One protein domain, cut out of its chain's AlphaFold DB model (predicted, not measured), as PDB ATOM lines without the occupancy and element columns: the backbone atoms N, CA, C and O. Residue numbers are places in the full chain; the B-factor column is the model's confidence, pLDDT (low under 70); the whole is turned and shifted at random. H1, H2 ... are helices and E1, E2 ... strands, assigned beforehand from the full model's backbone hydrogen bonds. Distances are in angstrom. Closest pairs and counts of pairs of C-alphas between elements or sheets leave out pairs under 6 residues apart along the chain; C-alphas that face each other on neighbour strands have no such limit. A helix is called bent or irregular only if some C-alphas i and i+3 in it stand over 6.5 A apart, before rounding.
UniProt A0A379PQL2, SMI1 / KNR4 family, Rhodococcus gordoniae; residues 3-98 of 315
ATOM      1  N   ALA A   3      54.514  54.291  15.588       87.94
ATOM      2  CA  ALA A   3      54.573  52.916  15.116       87.94
ATOM      3  C   ALA A   3      53.356  52.138  15.612       87.94
ATOM      4  O   ALA A   3      52.884  52.377  16.722       87.94
ATOM      5  N   TRP A   4      52.876  51.207  14.796       92.31
ATOM      6  CA  TRP A   4      51.748  50.359  15.143       92.31
ATOM      7  C   TRP A   4      51.967  48.914  14.701       92.31
ATOM      8  O   TRP A   4      52.598  48.654  13.672       92.31
ATOM      9  N   ASP A   5      51.388  47.995  15.468       89.38
ATOM     10  CA  ASP A   5      51.375  46.557  15.229       89.38
ATOM     11  C   ASP A   5      49.921  46.063  15.264       89.38
ATOM     12  O   ASP A   5      49.252  46.147  16.288       89.38
ATOM     13  N   LEU A   6      49.406  45.545  14.151       91.31
ATOM     14  CA  LEU A   6      48.039  45.045  14.017       91.31
ATOM     15  C   LEU A   6      48.038  43.531  13.804       91.31
ATOM     16  O   LEU A   6      48.644  43.030  12.861       91.31
ATOM     17  N   THR A   7      47.288  42.797  14.620       86.00
ATOM     18  CA  THR A   7      46.995  41.378  14.383       86.00
ATOM     19  C   THR A   7      45.609  41.221  13.768       86.00
ATOM     20  O   THR A   7      44.617  41.595  14.388       86.00
ATOM     21  N   VAL A   8      45.526  40.624  12.576       78.31
ATOM     22  CA  VAL A   8      44.257  40.323  11.891       78.31
ATOM     23  C   VAL A   8      44.033  38.825  11.745       78.31
ATOM     24  O   VAL A   8      44.965  38.067  11.478       78.31
ATOM     25  N   PHE A   9      42.783  38.385  11.870       81.75
ATOM     26  CA  PHE A   9      42.407  36.989  11.659       81.75
ATOM     27  C   PHE A   9      41.789  36.810  10.278       81.75
ATOM     28  O   PHE A   9      40.908  37.566   9.881       81.75
ATOM     29  N   TYR A  10      42.224  35.790   9.545       84.00
ATOM     30  CA  TYR A  10      41.834  35.613   8.147       84.00
ATOM     31  C   TYR A  10      41.532  34.154   7.793       84.00
ATOM     32  O   TYR A  10      41.811  33.221   8.558       84.00
ATOM     33  N   ARG A  11      40.949  33.964   6.609       84.38
ATOM     34  CA  ARG A  11      40.768  32.688   5.916       84.38
ATOM     35  C   ARG A  11      41.344  32.791   4.502       84.38
ATOM     36  O   ARG A  11      41.185  33.809   3.836       84.38
ATOM     37  N   ARG A  12      41.991  31.727   4.032       85.75
ATOM     38  CA  ARG A  12      42.492  31.578   2.664       85.75
ATOM     39  C   ARG A  12      42.217  30.150   2.189       85.75
ATOM     40  O   ARG A  12      42.882  29.203   2.617       85.75
ATOM     41  N   GLY A  13      41.193  29.995   1.350       81.00
ATOM     42  CA  GLY A  13      40.622  28.677   1.049       81.00
ATOM     43  C   GLY A  13      40.102  28.011   2.328       81.00
ATOM     44  O   GLY A  13      39.380  28.647   3.094       81.00
ATOM     45  N   ASP A  14      40.531  26.777   2.598       76.12
ATOM     46  CA  ASP A  14      40.108  26.010   3.785       76.12
ATOM     47  C   ASP A  14      40.963  26.269   5.037       76.12
ATOM     48  O   ASP A  14      40.670  25.761   6.120       76.12
ATOM     49  N   THR A  15      42.027  27.068   4.918       66.50
ATOM     50  CA  THR A  15      42.930  27.381   6.035       66.50
ATOM     51  C   THR A  15      42.622  28.750   6.631       66.50
ATOM     52  O   THR A  15      42.231  29.677   5.923       66.50
ATOM     53  N   GLY A  16      42.785  28.896   7.946       76.31
ATOM     54  CA  GLY A  16      42.670  30.176   8.644       76.31
ATOM     55  C   GLY A  16      43.846  30.391   9.589       76.31
ATOM     56  O   GLY A  16      44.470  29.427  10.025       76.31
ATOM     57  N   GLY A  17      44.147  31.650   9.898       76.00
ATOM     58  CA  GLY A  17      45.286  32.018  10.738       76.00
ATOM     59  C   GLY A  17      45.208  33.456  11.241       76.00
ATOM     60  O   GLY A  17      44.257  34.176  10.932       76.00
ATOM     61  N   GLY A  18      46.205  33.848  12.034       79.00
ATOM     62  CA  GLY A  18      46.456  35.235  12.423       79.00
ATOM     63  C   GLY A  18      47.649  35.789  11.646       79.00
ATOM     64  O   GLY A  18      48.639  35.082  11.461       79.00
ATOM     65  N   GLN A  19      47.557  37.032  11.185       83.38
ATOM     66  CA  GLN A  19      48.633  37.749  10.510       83.38
ATOM     67  C   GLN A  19      48.973  39.016  11.295       83.38
ATOM     68  O   GLN A  19      48.103  39.852  11.517       83.38
ATOM     69  N   GLY A  20      50.247  39.167  11.661       83.31
ATOM     70  CA  GLY A  20      50.792  40.425  12.169       83.31
ATOM     71  C   GLY A  20      51.156  41.366  11.022       83.31
ATOM     72  O   GLY A  20      51.800  40.953  10.051       83.31
ATOM     73  N   LEU A  21      50.725  42.613  11.116       81.94
ATOM     74  CA  LEU A  21      51.032  43.709  10.211       81.94
ATOM     75  C   LEU A  21      51.656  44.830  11.033       81.94
ATOM     76  O   LEU A  21      51.255  45.060  12.165       81.94
ATOM     77  N   HIS A  22      52.622  45.529  10.455       92.50
ATOM     78  CA  HIS A  22      53.382  46.558  11.155       92.50
ATOM     79  C   HIS A  22      53.515  47.776  10.250       92.50
ATOM     80  O   HIS A  22      53.667  47.623   9.032       92.50
ATOM     81  N   GLY A  23      53.502  48.973  10.824       88.44
ATOM     82  CA  GLY A  23      53.657  50.193  10.046       88.44
ATOM     83  C   GLY A  23      53.923  51.436  10.877       88.44
ATOM     84  O   GLY A  23      54.106  51.388  12.091       88.44
ATOM     85  N   LEU A  24      53.993  52.561  10.170       88.12
ATOM     86  CA  LEU A  24      54.196  53.889  10.733       88.12
ATOM     87  C   LEU A  24      53.053  54.782  10.260       88.12
ATOM     88  O   LEU A  24      52.723  54.778   9.075       88.12
ATOM     89  N   SER A  25      52.479  55.558  11.174       86.56
ATOM     90  CA  SER A  25      51.592  56.664  10.828       86.56
ATOM     91  C   SER A  25      52.363  57.981  10.870       86.56
ATOM     92  O   SER A  25      53.200  58.206  11.747       86.56
ATOM     93  N   ASN A  26      52.071  58.876   9.926       82.69
ATOM     94  CA  ASN A  26      52.702  60.199   9.850       82.69
ATOM     95  C   ASN A  26      52.127  61.204  10.867       82.69
ATOM     96  O   ASN A  26      52.575  62.347  10.916       82.69
ATOM     97  N   SER A  27      51.147  60.779  11.665       80.31
ATOM     98  CA  SER A  27      50.510  61.542  12.738       80.31
ATOM     99  C   SER A  27      50.875  60.951  14.104       80.31
ATOM    100  O   SER A  27      51.406  59.843  14.165       80.31
ATOM    101  N   ASP A  28      50.580  61.682  15.178       79.12
ATOM    102  CA  ASP A  28      50.607  61.175  16.559       79.12
ATOM    103  C   ASP A  28      49.192  60.829  17.073       79.12
ATOM    104  O   ASP A  28      48.997  60.531  18.244       79.12
ATOM    105  N   SER A  29      48.192  60.841  16.185       86.56
ATOM    106  CA  SER A  29      46.794  60.518  16.499       86.56
ATOM    107  C   SER A  29      46.517  59.013  16.451       86.56
ATOM    108  O   SER A  29      46.786  58.356  15.439       86.56
ATOM    109  N   VAL A  30      45.879  58.505  17.510       86.44
ATOM    110  CA  VAL A  30      45.374  57.126  17.623       86.44
ATOM    111  C   VAL A  30      44.427  56.788  16.470       86.44
ATOM    112  O   VAL A  30      44.642  55.796  15.773       86.44
ATOM    113  N   VAL A  31      43.450  57.659  16.196       90.88
ATOM    114  CA  VAL A  31      42.496  57.527  15.079       90.88
ATOM    115  C   VAL A  31      43.222  57.389  13.745       90.88
ATOM    116  O   VAL A  31      42.896  56.526  12.926       90.88
ATOM    117  N   GLN A  32      44.245  58.212  13.505       91.56
ATOM    118  CA  GLN A  32      44.970  58.158  12.238       91.56
ATOM    119  C   GLN A  32      45.806  56.876  12.102       91.56
ATOM    120  O   GLN A  32      45.812  56.278  11.025       91.56
ATOM    121  N   ALA A  33      46.454  56.409  13.173       92.75
ATOM    122  CA  ALA A  33      47.143  55.118  13.159       92.75
ATOM    123  C   ALA A  33      46.181  53.941  12.967       92.75
ATOM    124  O   ALA A  33      46.491  53.034  12.193       92.75
ATOM    125  N   ALA A  34      45.001  53.972  13.589       93.62
ATOM    126  CA  ALA A  34      43.968  52.962  13.387       93.62
ATOM    127  C   ALA A  34      43.482  52.926  11.931       93.62
ATOM    128  O   ALA A  34      43.409  51.851  11.328       93.62
ATOM    129  N   ARG A  35      43.250  54.096  11.319       95.31
ATOM    130  CA  ARG A  35      42.894  54.216   9.896       95.31
ATOM    131  C   ARG A  35      43.972  53.624   8.985       95.31
ATOM    132  O   ARG A  35      43.653  52.897   8.039       95.31
ATOM    133  N   ASP A  36      45.239  53.941   9.246       95.12
ATOM    134  CA  ASP A  36      46.376  53.462   8.453       95.12
ATOM    135  C   ASP A  36      46.550  51.940   8.587       95.12
ATOM    136  O   ASP A  36      46.737  51.245   7.585       95.12
ATOM    137  N   ALA A  37      46.403  51.403   9.802       95.00
ATOM    138  CA  ALA A  37      46.469  49.972  10.074       95.00
ATOM    139  C   ALA A  37      45.311  49.200   9.415       95.00
ATOM    140  O   ALA A  37      45.534  48.176   8.762       95.00
ATOM    141  N   ALA A  38      44.081  49.717   9.503       95.94
ATOM    142  CA  ALA A  38      42.906  49.126   8.864       95.94
ATOM    143  C   ALA A  38      43.034  49.105   7.333       95.94
ATOM    144  O   ALA A  38      42.718  48.103   6.683       95.94
ATOM    145  N   ARG A  39      43.564  50.184   6.743       96.62
ATOM    146  CA  ARG A  39      43.880  50.237   5.311       96.62
ATOM    147  C   ARG A  39      44.905  49.171   4.932       96.62
ATOM    148  O   ARG A  39      44.662  48.403   4.003       96.62
ATOM    149  N   ALA A  40      46.010  49.085   5.673       95.62
ATOM    150  CA  ALA A  40      47.067  48.111   5.419       95.62
ATOM    151  C   ALA A  40      46.559  46.660   5.508       95.62
ATOM    152  O   ALA A  40      46.980  45.812   4.718       95.62
ATOM    153  N   ALA A  41      45.628  46.375   6.424       94.44
ATOM    154  CA  ALA A  41      44.979  45.072   6.526       94.44
ATOM    155  C   ALA A  41      44.191  44.709   5.263       94.44
ATOM    156  O   ALA A  41      44.373  43.613   4.727       94.44
ATOM    157  N   ARG A  42      43.367  45.631   4.753       95.44
ATOM    158  CA  ARG A  42      42.571  45.410   3.535       95.44
ATOM    159  C   ARG A  42      43.454  45.241   2.303       95.44
ATOM    160  O   ARG A  42      43.307  44.266   1.574       95.44
ATOM    161  N   GLU A  43      44.455  46.102   2.138       96.25
ATOM    162  CA  GLU A  43      45.429  45.994   1.042       96.25
ATOM    163  C   GLU A  43      46.218  44.676   1.091       96.25
ATOM    164  O   GLU A  43      46.519  44.064   0.061       96.25
ATOM    165  N   TRP A  44      46.568  44.202   2.290       95.12
ATOM    166  CA  TRP A  44      47.198  42.898   2.467       95.12
ATOM    167  C   TRP A  44      46.257  41.745   2.093       95.12
ATOM    168  O   TRP A  44      46.691  40.806   1.413       95.12
ATOM    169  N   ALA A  45      44.990  41.808   2.501       93.12
ATOM    170  CA  ALA A  45      43.989  40.794   2.192       93.12
ATOM    171  C   ALA A  45      43.773  40.678   0.675       93.12
ATOM    172  O   ALA A  45      43.917  39.583   0.123       93.12
ATOM    173  N   ASP A  46      43.591  41.811  -0.007       94.62
ATOM    174  CA  ASP A  46      43.445  41.894  -1.465       94.62
ATOM    175  C   ASP A  46      44.666  41.316  -2.186       94.62
ATOM    176  O   ASP A  46      44.554  40.450  -3.056       94.62
ATOM    177  N   ARG A  47      45.869  41.733  -1.774       95.94
ATOM    178  CA  ARG A  47      47.133  41.273  -2.368       95.94
ATOM    179  C   ARG A  47      47.368  39.774  -2.190       95.94
ATOM    180  O   ARG A  47      48.039  39.159  -3.018       95.94
ATOM    181  N   THR A  48      46.878  39.182  -1.104       91.12
ATOM    182  CA  THR A  48      47.096  37.760  -0.794       91.12
ATOM    183  C   THR A  48      45.934  36.859  -1.208       91.12
ATOM    184  O   THR A  48      46.088  35.633  -1.182       91.12
ATOM    185  N   GLY A  49      44.801  37.436  -1.619       91.50
ATOM    186  CA  GLY A  49      43.556  36.704  -1.850       91.50
ATOM    187  C   GLY A  49      43.008  36.079  -0.564       91.50
ATOM    188  O   GLY A  49      42.486  34.964  -0.596       91.50
ATOM    189  N   SER A  50      43.211  36.748   0.572       91.81
ATOM    190  CA  SER A  50      42.716  36.322   1.882       91.81
ATOM    191  C   SER A  50      41.418  37.055   2.215       91.81
ATOM    192  O   SER A  50      41.236  38.206   1.840       91.81
ATOM    193  N   THR A  51      40.531  36.413   2.966       91.44
ATOM    194  CA  THR A  51      39.328  37.040   3.525       91.44
ATOM    195  C   THR A  51      39.558  37.301   5.006       91.44
ATOM    196  O   THR A  51      39.794  36.355   5.762       91.44
ATOM    197  N   ILE A  52      39.507  38.563   5.432       88.31
ATOM    198  CA  ILE A  52      39.547  38.917   6.857       88.31
ATOM    199  C   ILE A  52      38.244  38.430   7.504       88.31
ATOM    200  O   ILE A  52      37.172  38.513   6.911       88.31
ATOM    201  N   LYS A  53      38.343  37.838   8.692       82.50
ATOM    202  CA  LYS A  53      37.183  37.358   9.445       82.50
ATOM    203  C   LYS A  53      36.459  38.537  10.098       82.50
ATOM    204  O   LYS A  53      37.112  39.481  10.525       82.50
ATOM    205  N   ALA A  54      35.143  38.409  10.266       81.38
ATOM    206  CA  ALA A  54      34.289  39.330  11.023       81.38
ATOM    207  C   ALA A  54      34.523  39.217  12.546       81.38
ATOM    208  O   ALA A  54      33.617  38.921  13.318       81.38
ATOM    209  N   VAL A  55      35.776  39.350  12.970       72.38
ATOM    210  CA  VAL A  55      36.199  39.430  14.369       72.38
ATOM    211  C   VAL A  55      37.155  40.614  14.500       72.38
ATOM    212  O   VAL A  55      37.883  40.891  13.537       72.38
ATOM    213  N   PRO A  56      37.188  41.303  15.651       72.88
ATOM    214  CA  PRO A  56      38.086  42.432  15.830       72.88
ATOM    215  C   PRO A  56      39.554  42.046  15.621       72.88
ATOM    216  O   PRO A  56      40.011  40.981  16.052       72.88
ATOM    217  N   GLY A  57      40.293  42.909  14.925       76.44
ATOM    218  CA  GLY A  57      41.752  42.844  14.894       76.44
ATOM    219  C   GLY A  57      42.332  43.581  16.091       76.44
ATOM    220  O   GLY A  57      41.747  44.549  16.558       76.44
ATOM    221  N   ARG A  58      43.494  43.148  16.574       87.06
ATOM    222  CA  ARG A  58      44.117  43.732  17.766       87.06
ATOM    223  C   ARG A  58      45.253  44.660  17.374       87.06
ATOM    224  O   ARG A  58      46.274  44.182  16.874       87.06
ATOM    225  N   LEU A  59      45.061  45.958  17.572       89.94
ATOM    226  CA  LEU A  59      46.037  47.004  17.287       89.94
ATOM    227  C   LEU A  59      46.814  47.369  18.556       89.94
ATOM    228  O   LEU A  59      46.232  47.592  19.611       89.94
ATOM    229  N   LEU A  60      48.130  47.468  18.441       86.31
ATOM    230  CA  LEU A  60      49.021  48.066  19.427       86.31
ATOM    231  C   LEU A  60      49.644  49.307  18.798       86.31
ATOM    232  O   LEU A  60      50.102  49.255  17.657       86.31
ATOM    233  N   ILE A  61      49.680  50.411  19.537       88.06
ATOM    234  CA  ILE A  61      50.335  51.648  19.109       88.06
ATOM    235  C   ILE A  61      51.464  51.938  20.090       88.06
ATOM    236  O   ILE A  61      51.273  51.943  21.303       88.06
ATOM    237  N   ASN A  62      52.662  52.178  19.567       83.38
ATOM    238  CA  ASN A  62      53.812  52.495  20.397       83.38
ATOM    239  C   ASN A  62      53.587  53.816  21.150       83.38
ATOM    240  O   ASN A  62      53.278  54.833  20.531       83.38
ATOM    241  N   GLY A  63      53.774  53.797  22.469       74.38
ATOM    242  CA  GLY A  63      53.509  54.936  23.350       74.38
ATOM    243  C   GLY A  63      52.069  55.022  23.866       74.38
ATOM    244  O   GLY A  63      51.803  55.848  24.731       74.38
ATOM    245  N   VAL A  64      51.164  54.155  23.405       80.31
ATOM    246  CA  VAL A  64      49.799  54.030  23.933       80.31
ATOM    247  C   VAL A  64      49.733  52.809  24.845       80.31
ATOM    248  O   VAL A  64      50.125  51.708  24.455       80.31
ATOM    249  N   GLN A  65      49.251  52.989  26.076       72.75
ATOM    250  CA  GLN A  65      48.999  51.858  26.964       72.75
ATOM    251  C   GLN A  65      47.673  51.202  26.589       72.75
ATOM    252  O   GLN A  65      46.615  51.769  26.848       72.75
ATOM    253  N   GLY A  66      47.761  50.016  25.986       72.94
ATOM    254  CA  GLY A  66      46.616  49.144  25.741       72.94
ATOM    255  C   GLY A  66      46.510  48.607  24.312       72.94
ATOM    256  O   GLY A  66      46.959  49.254  23.367       72.94
ATOM    257  N   PRO A  67      45.938  47.404  24.130       80.50
ATOM    258  CA  PRO A  67      45.418  46.965  22.852       80.50
ATOM    259  C   PRO A  67      44.124  47.705  22.506       80.50
ATOM    260  O   PRO A  67      43.280  47.935  23.365       80.50
ATOM    261  N   ILE A  68      43.960  48.003  21.226       87.00
ATOM    262  CA  ILE A  68      42.751  48.586  20.656       87.00
ATOM    263  C   ILE A  68      42.126  47.525  19.758       87.00
ATOM    264  O   ILE A  68      42.746  47.086  18.782       87.00
ATOM    265  N   ASP A  69      40.918  47.087  20.095       86.44
ATOM    266  CA  ASP A  69      40.173  46.152  19.262       86.44
ATOM    267  C   ASP A  69      39.489  46.918  18.123       86.44
ATOM    268  O   ASP A  69      38.677  47.812  18.339       86.44
ATOM    269  N   LEU A  70      39.844  46.573  16.885       89.00
ATOM    270  CA  LEU A  70      39.329  47.192  15.668       89.00
ATOM    271  C   LEU A  70      38.293  46.276  15.003       89.00
ATOM    272  O   LEU A  70      38.684  45.329  14.302       89.00
ATOM    273  N   PRO A  71      36.982  46.514  15.190       86.50
ATOM    274  CA  PRO A  71      35.941  45.823  14.436       86.50
ATOM    275  C   PRO A  71      35.913  46.290  12.968       86.50
ATOM    276  O   PRO A  71      36.627  47.207  12.567       86.50
ATOM    277  N   GLY A  72      35.114  45.631  12.126       87.06
ATOM    278  CA  GLY A  72      34.858  46.091  10.752       87.06
ATOM    279  C   GLY A  72      36.029  45.970   9.764       87.06
ATOM    280  O   GLY A  72      35.961  46.475   8.637       87.06
ATOM    281  N   LEU A  73      37.123  45.296  10.139       89.44
ATOM    282  CA  LEU A  73      38.286  45.101   9.261       89.44
ATOM    283  C   LEU A  73      37.979  44.245   8.024       89.44
ATOM    284  O   LEU A  73      38.645  44.399   7.001       89.44
ATOM    285  N   ASP A  74      36.953  43.399   8.096       87.81
ATOM    286  CA  ASP A  74      36.432  42.575   6.999       87.81
ATOM    287  C   ASP A  74      35.741  43.370   5.880       87.81
ATOM    288  O   ASP A  74      35.403  42.803   4.841       87.81
ATOM    289  N   GLY A  75      35.574  44.682   6.063       89.12
ATOM    290  CA  GLY A  75      34.932  45.570   5.098       89.12
ATOM    291  C   GLY A  75      33.465  45.857   5.401       89.12
ATOM    292  O   GLY A  75      32.846  46.589   4.635       89.12
ATOM    293  N   SER A  76      32.922  45.336   6.506       89.50
ATOM    294  CA  SER A  76      31.566  45.670   6.970       89.50
ATOM    295  C   SER A  76      31.407  47.140   7.384       89.50
ATOM    296  O   SER A  76      30.295  47.658   7.336       89.50
ATOM    297  N   SER A  77      32.509  47.828   7.704       90.56
ATOM    298  CA  SER A  77      32.546  49.266   8.009       90.56
ATOM    299  C   SER A  77      33.480  50.025   7.059       90.56
ATOM    300  O   SER A  77      34.409  49.465   6.469       90.56
ATOM    301  N   SER A  78      33.287  51.329   6.899       94.31
ATOM    302  CA  SER A  78      34.249  52.209   6.228       94.31
ATOM    303  C   SER A  78      35.538  52.358   7.049       94.31
ATOM    304  O   SER A  78      35.570  52.077   8.243       94.31
ATOM    305  N   LEU A  79      36.633  52.798   6.419       92.19
ATOM    306  CA  LEU A  79      37.883  53.054   7.153       92.19
ATOM    307  C   LEU A  79      37.728  54.158   8.207       92.19
ATOM    308  O   LEU A  79      38.438  54.138   9.206       92.19
ATOM    309  N   ASP A  80      36.824  55.108   7.973       89.44
ATOM    310  CA  ASP A  80      36.576  56.218   8.890       89.44
ATOM    311  C   ASP A  80      35.798  55.762  10.123       89.44
ATOM    312  O   ASP A  80      36.155  56.152  11.228       89.44
ATOM    313  N   GLU A  81      34.816  54.873   9.958       85.44
ATOM    314  CA  GLU A  81      34.078  54.271  11.078       85.44
ATOM    315  C   GLU A  81      34.979  53.382  11.945       85.44
ATOM    316  O   GLU A  81      34.943  53.482  13.167       85.44
ATOM    317  N   VAL A  82      35.847  52.566  11.328       88.50
ATOM    318  CA  VAL A  82      36.829  51.752  12.075       88.50
ATOM    319  C   VAL A  82      37.796  52.638  12.862       88.50
ATOM    320  O   VAL A  82      38.164  52.314  13.986       88.50
ATOM    321  N   ALA A  83      38.228  53.752  12.267       89.81
ATOM    322  CA  ALA A  83      39.157  54.675  12.902       89.81
ATOM    323  C   ALA A  83      38.511  55.467  14.046       89.81
ATOM    324  O   ALA A  83      39.158  55.671  15.067       89.81
ATOM    325  N   ALA A  84      37.256  55.899  13.881       83.62
ATOM    326  CA  ALA A  84      36.523  56.642  14.901       83.62
ATOM    327  C   ALA A  84      36.341  55.818  16.186       83.62
ATOM    328  O   ALA A  84      36.581  56.333  17.269       83.62
ATOM    329  N   GLY A  85      36.037  54.521  16.066       83.19
ATOM    330  CA  GLY A  85      35.881  53.636  17.228       83.19
ATOM    331  C   GLY A  85      37.183  53.274  17.957       83.19
ATOM    332  O   GLY A  85      37.141  52.578  18.967       83.19
ATOM    333  N   ALA A  86      38.352  53.699  17.464       86.12
ATOM    334  CA  ALA A  86      39.637  53.335  18.059       86.12
ATOM    335  C   ALA A  86      39.909  54.048  19.393       86.12
ATOM    336  O   ALA A  86      40.513  53.456  20.285       86.12
ATOM    337  N   GLU A  87      39.483  55.306  19.530       79.75
ATOM    338  CA  GLU A  87      39.605  56.043  20.796       79.75
ATOM    339  C   GLU A  87      38.645  55.475  21.844       79.75
ATOM    340  O   GLU A  87      39.074  55.202  22.963       79.75
ATOM    341  N   ASP A  88      37.410  55.163  21.447       74.81
ATOM    342  CA  ASP A  88      36.421  54.506  22.307       74.81
ATOM    343  C   ASP A  88      36.912  53.144  22.812       74.81
ATOM    344  O   ASP A  88      36.856  52.860  24.007       74.81
ATOM    345  N   ALA A  89      37.463  52.309  21.926       73.31
ATOM    346  CA  ALA A  89      38.001  51.003  22.302       73.31
ATOM    347  C   ALA A  89      39.231  51.112  23.222       73.31
ATOM    348  O   ALA A  89      39.409  50.294  24.128       73.31
ATOM    349  N   LEU A  90      40.082  52.125  23.018       76.81
ATOM    350  CA  LEU A  90      41.210  52.397  23.908       76.81
ATOM    351  C   LEU A  90      40.725  52.828  25.295       76.81
ATOM    352  O   LEU A  90      41.203  52.302  26.301       76.81
ATOM    353  N   HIS A  91      39.767  53.750  25.339       69.38
ATOM    354  CA  HIS A  91      39.153  54.217  26.574       69.38
ATOM    355  C   HIS A  91      38.485  53.053  27.325       69.38
ATOM    356  O   HIS A  91      38.760  52.839  28.505       69.38
ATOM    357  N   GLN A  92      37.730  52.205  26.621       63.75
ATOM    358  CA  GLN A  92      37.117  51.001  27.182       63.75
ATOM    359  C   GLN A  92      38.156  50.056  27.801       63.75
ATOM    360  O   GLN A  92      37.955  49.548  28.907       63.75
ATOM    361  N   TRP A  93      39.286  49.824  27.124       69.50
ATOM    362  CA  TRP A  93      40.359  49.004  27.685       69.50
ATOM    363  C   TRP A  93      40.946  49.626  28.958       69.50
ATOM    364  O   TRP A  93      41.152  48.914  29.940       69.50
ATOM    365  N   GLN A  94      41.184  50.938  28.974       71.00
ATOM    366  CA  GLN A  94      41.728  51.642  30.142       71.00
ATOM    367  C   GLN A  94      40.785  51.551  31.347       71.00
ATOM    368  O   GLN A  94      41.233  51.221  32.446       71.00
ATOM    369  N   VAL A  95      39.481  51.735  31.130       63.09
ATOM    370  CA  VAL A  95      38.446  51.570  32.162       63.09
ATOM    371  C   VAL A  95      38.423  50.136  32.701       63.09
ATOM    372  O   VAL A  95      38.377  49.934  33.910       63.09
ATOM    373  N   GLN A  96      38.534  49.119  31.840       64.19
ATOM    374  CA  GLN A  96      38.572  47.713  32.271       64.19
ATOM    375  C   GLN A  96      39.842  47.334  33.044       64.19
ATOM    376  O   GLN A  96      39.813  46.398  33.844       64.19
ATOM    377  N   GLN A  97      40.965  48.006  32.780       60.03
ATOM    378  CA  GLN A  97      42.228  47.766  33.482       60.03
ATOM    379  C   GLN A  97      42.372  48.576  34.771       60.03
ATOM    380  O   GLN A  97      43.308  48.302  35.527       60.03
ATOM    381  N   ARG A  98      41.477  49.539  35.053       53.66
ATOM    382  CA  ARG A  98      41.463  50.208  36.356       53.66
ATOM    383  C   ARG A  98      41.268  49.142  37.442       53.66
ATOM    384  O   ARG A  98      40.262  48.426  37.425       53.66
TER     385      ARG A  98
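What this domain is: This is residues 3 to 98 of the 315 residues of the protein "SMI1 / KNR4 family" of Rhodococcus gordoniae (UniProt A0A379PQL2). A strongly twisted wall of four antiparallel strands has two helices over one face, while its other face is bare. H1 packs over the long hairpin of E1 and E2 and reaches E3 beside it, while H2 covers the edge strand E4 and crosses H1 steeply with its first half; the tip of the long hairpin, at Gly 13, and the end of H2 lie at opposite ends of the domain. The printed part has 96 residues, with two named helices and four named strands along the chain as E1, E2, H1, E3, E4, H2, and the sheet's order is E2, E1, E3, E4. The class is mixed, helices and strands. The whole is compact, with a radius of gyration of the C-alphas of 12.8 A and spans of 41 by 28 by 21 A.

How they stand to each other: In the sheet, E1, residues 3 to 12, is an inner strand, and E2, residues 15 to 25, is an edge strand antiparallel to it at 157 degrees. The two form a hairpin, with N 6 and O 21 2.8 A apart and N 19 and O 8 2.8 A apart, both within hydrogen-bond range. E3, residues 57 to 61, is the other neighbour of E1, antiparallel at 167 degrees, with N 5 and O 60 within hydrogen-bond range at 2.8 A. E4, residues 67 to 70, is the other edge strand and forms a hairpin with E3, antiparallel at 136 degrees, with N 59 and O 68 2.8 A apart. E2 and E4 are apart. E1 bends by 53 degrees at residue 9, and beyond the bend residues 10 to 11 pair antiparallel with residues 51 to 52, a stretch too short to be a named strand. H1, residues 30 to 48, is on the sheet, and together they make two layers, a helix on one face of a sheet. The closest C-alphas of H1 and E2 are those of Ala 33 and Ser 25, 5.3 A apart; those of H1 and E1 are Ala 37 and Leu 6, 6.5 A apart. E2, H1 and E3 form a split strand-helix-strand unit, two strands running the same way with E1 between them, and its crossover is right-handed. H2, residues 79 to 97, is on the same face as H1 and lies over E4. Its height over the sheet is 5.8 A, from a local plane that rests on only just enough of the sheet, 6 C-alphas. On the local plane H2 runs slantwise to E4 at 34 degrees, and their closest C-alphas are those of Leu 90 and Ile 68, 5.2 A apart. H2 touches H1 with residues 79 to 87 alone, at a steep tilt of 60 degrees, opposite ways; their closest C-alphas, of Ala 83 and Arg 35, are 4.8 A apart. In H1 every O i to N i+4 pair is within hydrogen-bond range; in H2 12 of 15 are.

Where its parts are: E1 begins at C-alpha 3, at (54.573, 52.916, 15.116), and is 27.5 A long. E2 is 30.9 A, E3 13.0 A and E4 9.4 A long. H1 is 26.8 A long and begins at C-alpha 30, at (45.374, 57.126, 17.623). H2 is 27.2 A long and ends at C-alpha 97, at (42.228, 47.766, 33.482). H2 has a kink of 28 degrees near residue 88 and is only just irregular, with C-alphas 84 and 87 6.7 A apart.

The domain as a whole: The two C-alphas farthest apart are those of Gly 13 and Arg 98, at 41.4 A. The printed part has no cut, and no link is long. The links from H1 to E3 and from E4 to H2 are short, with 8 residues each; the other three are tight. The mean pLDDT of the printed part is 84.3, and it is under 70 at residue 15, residues 91 to 93 and residues 95 to 98.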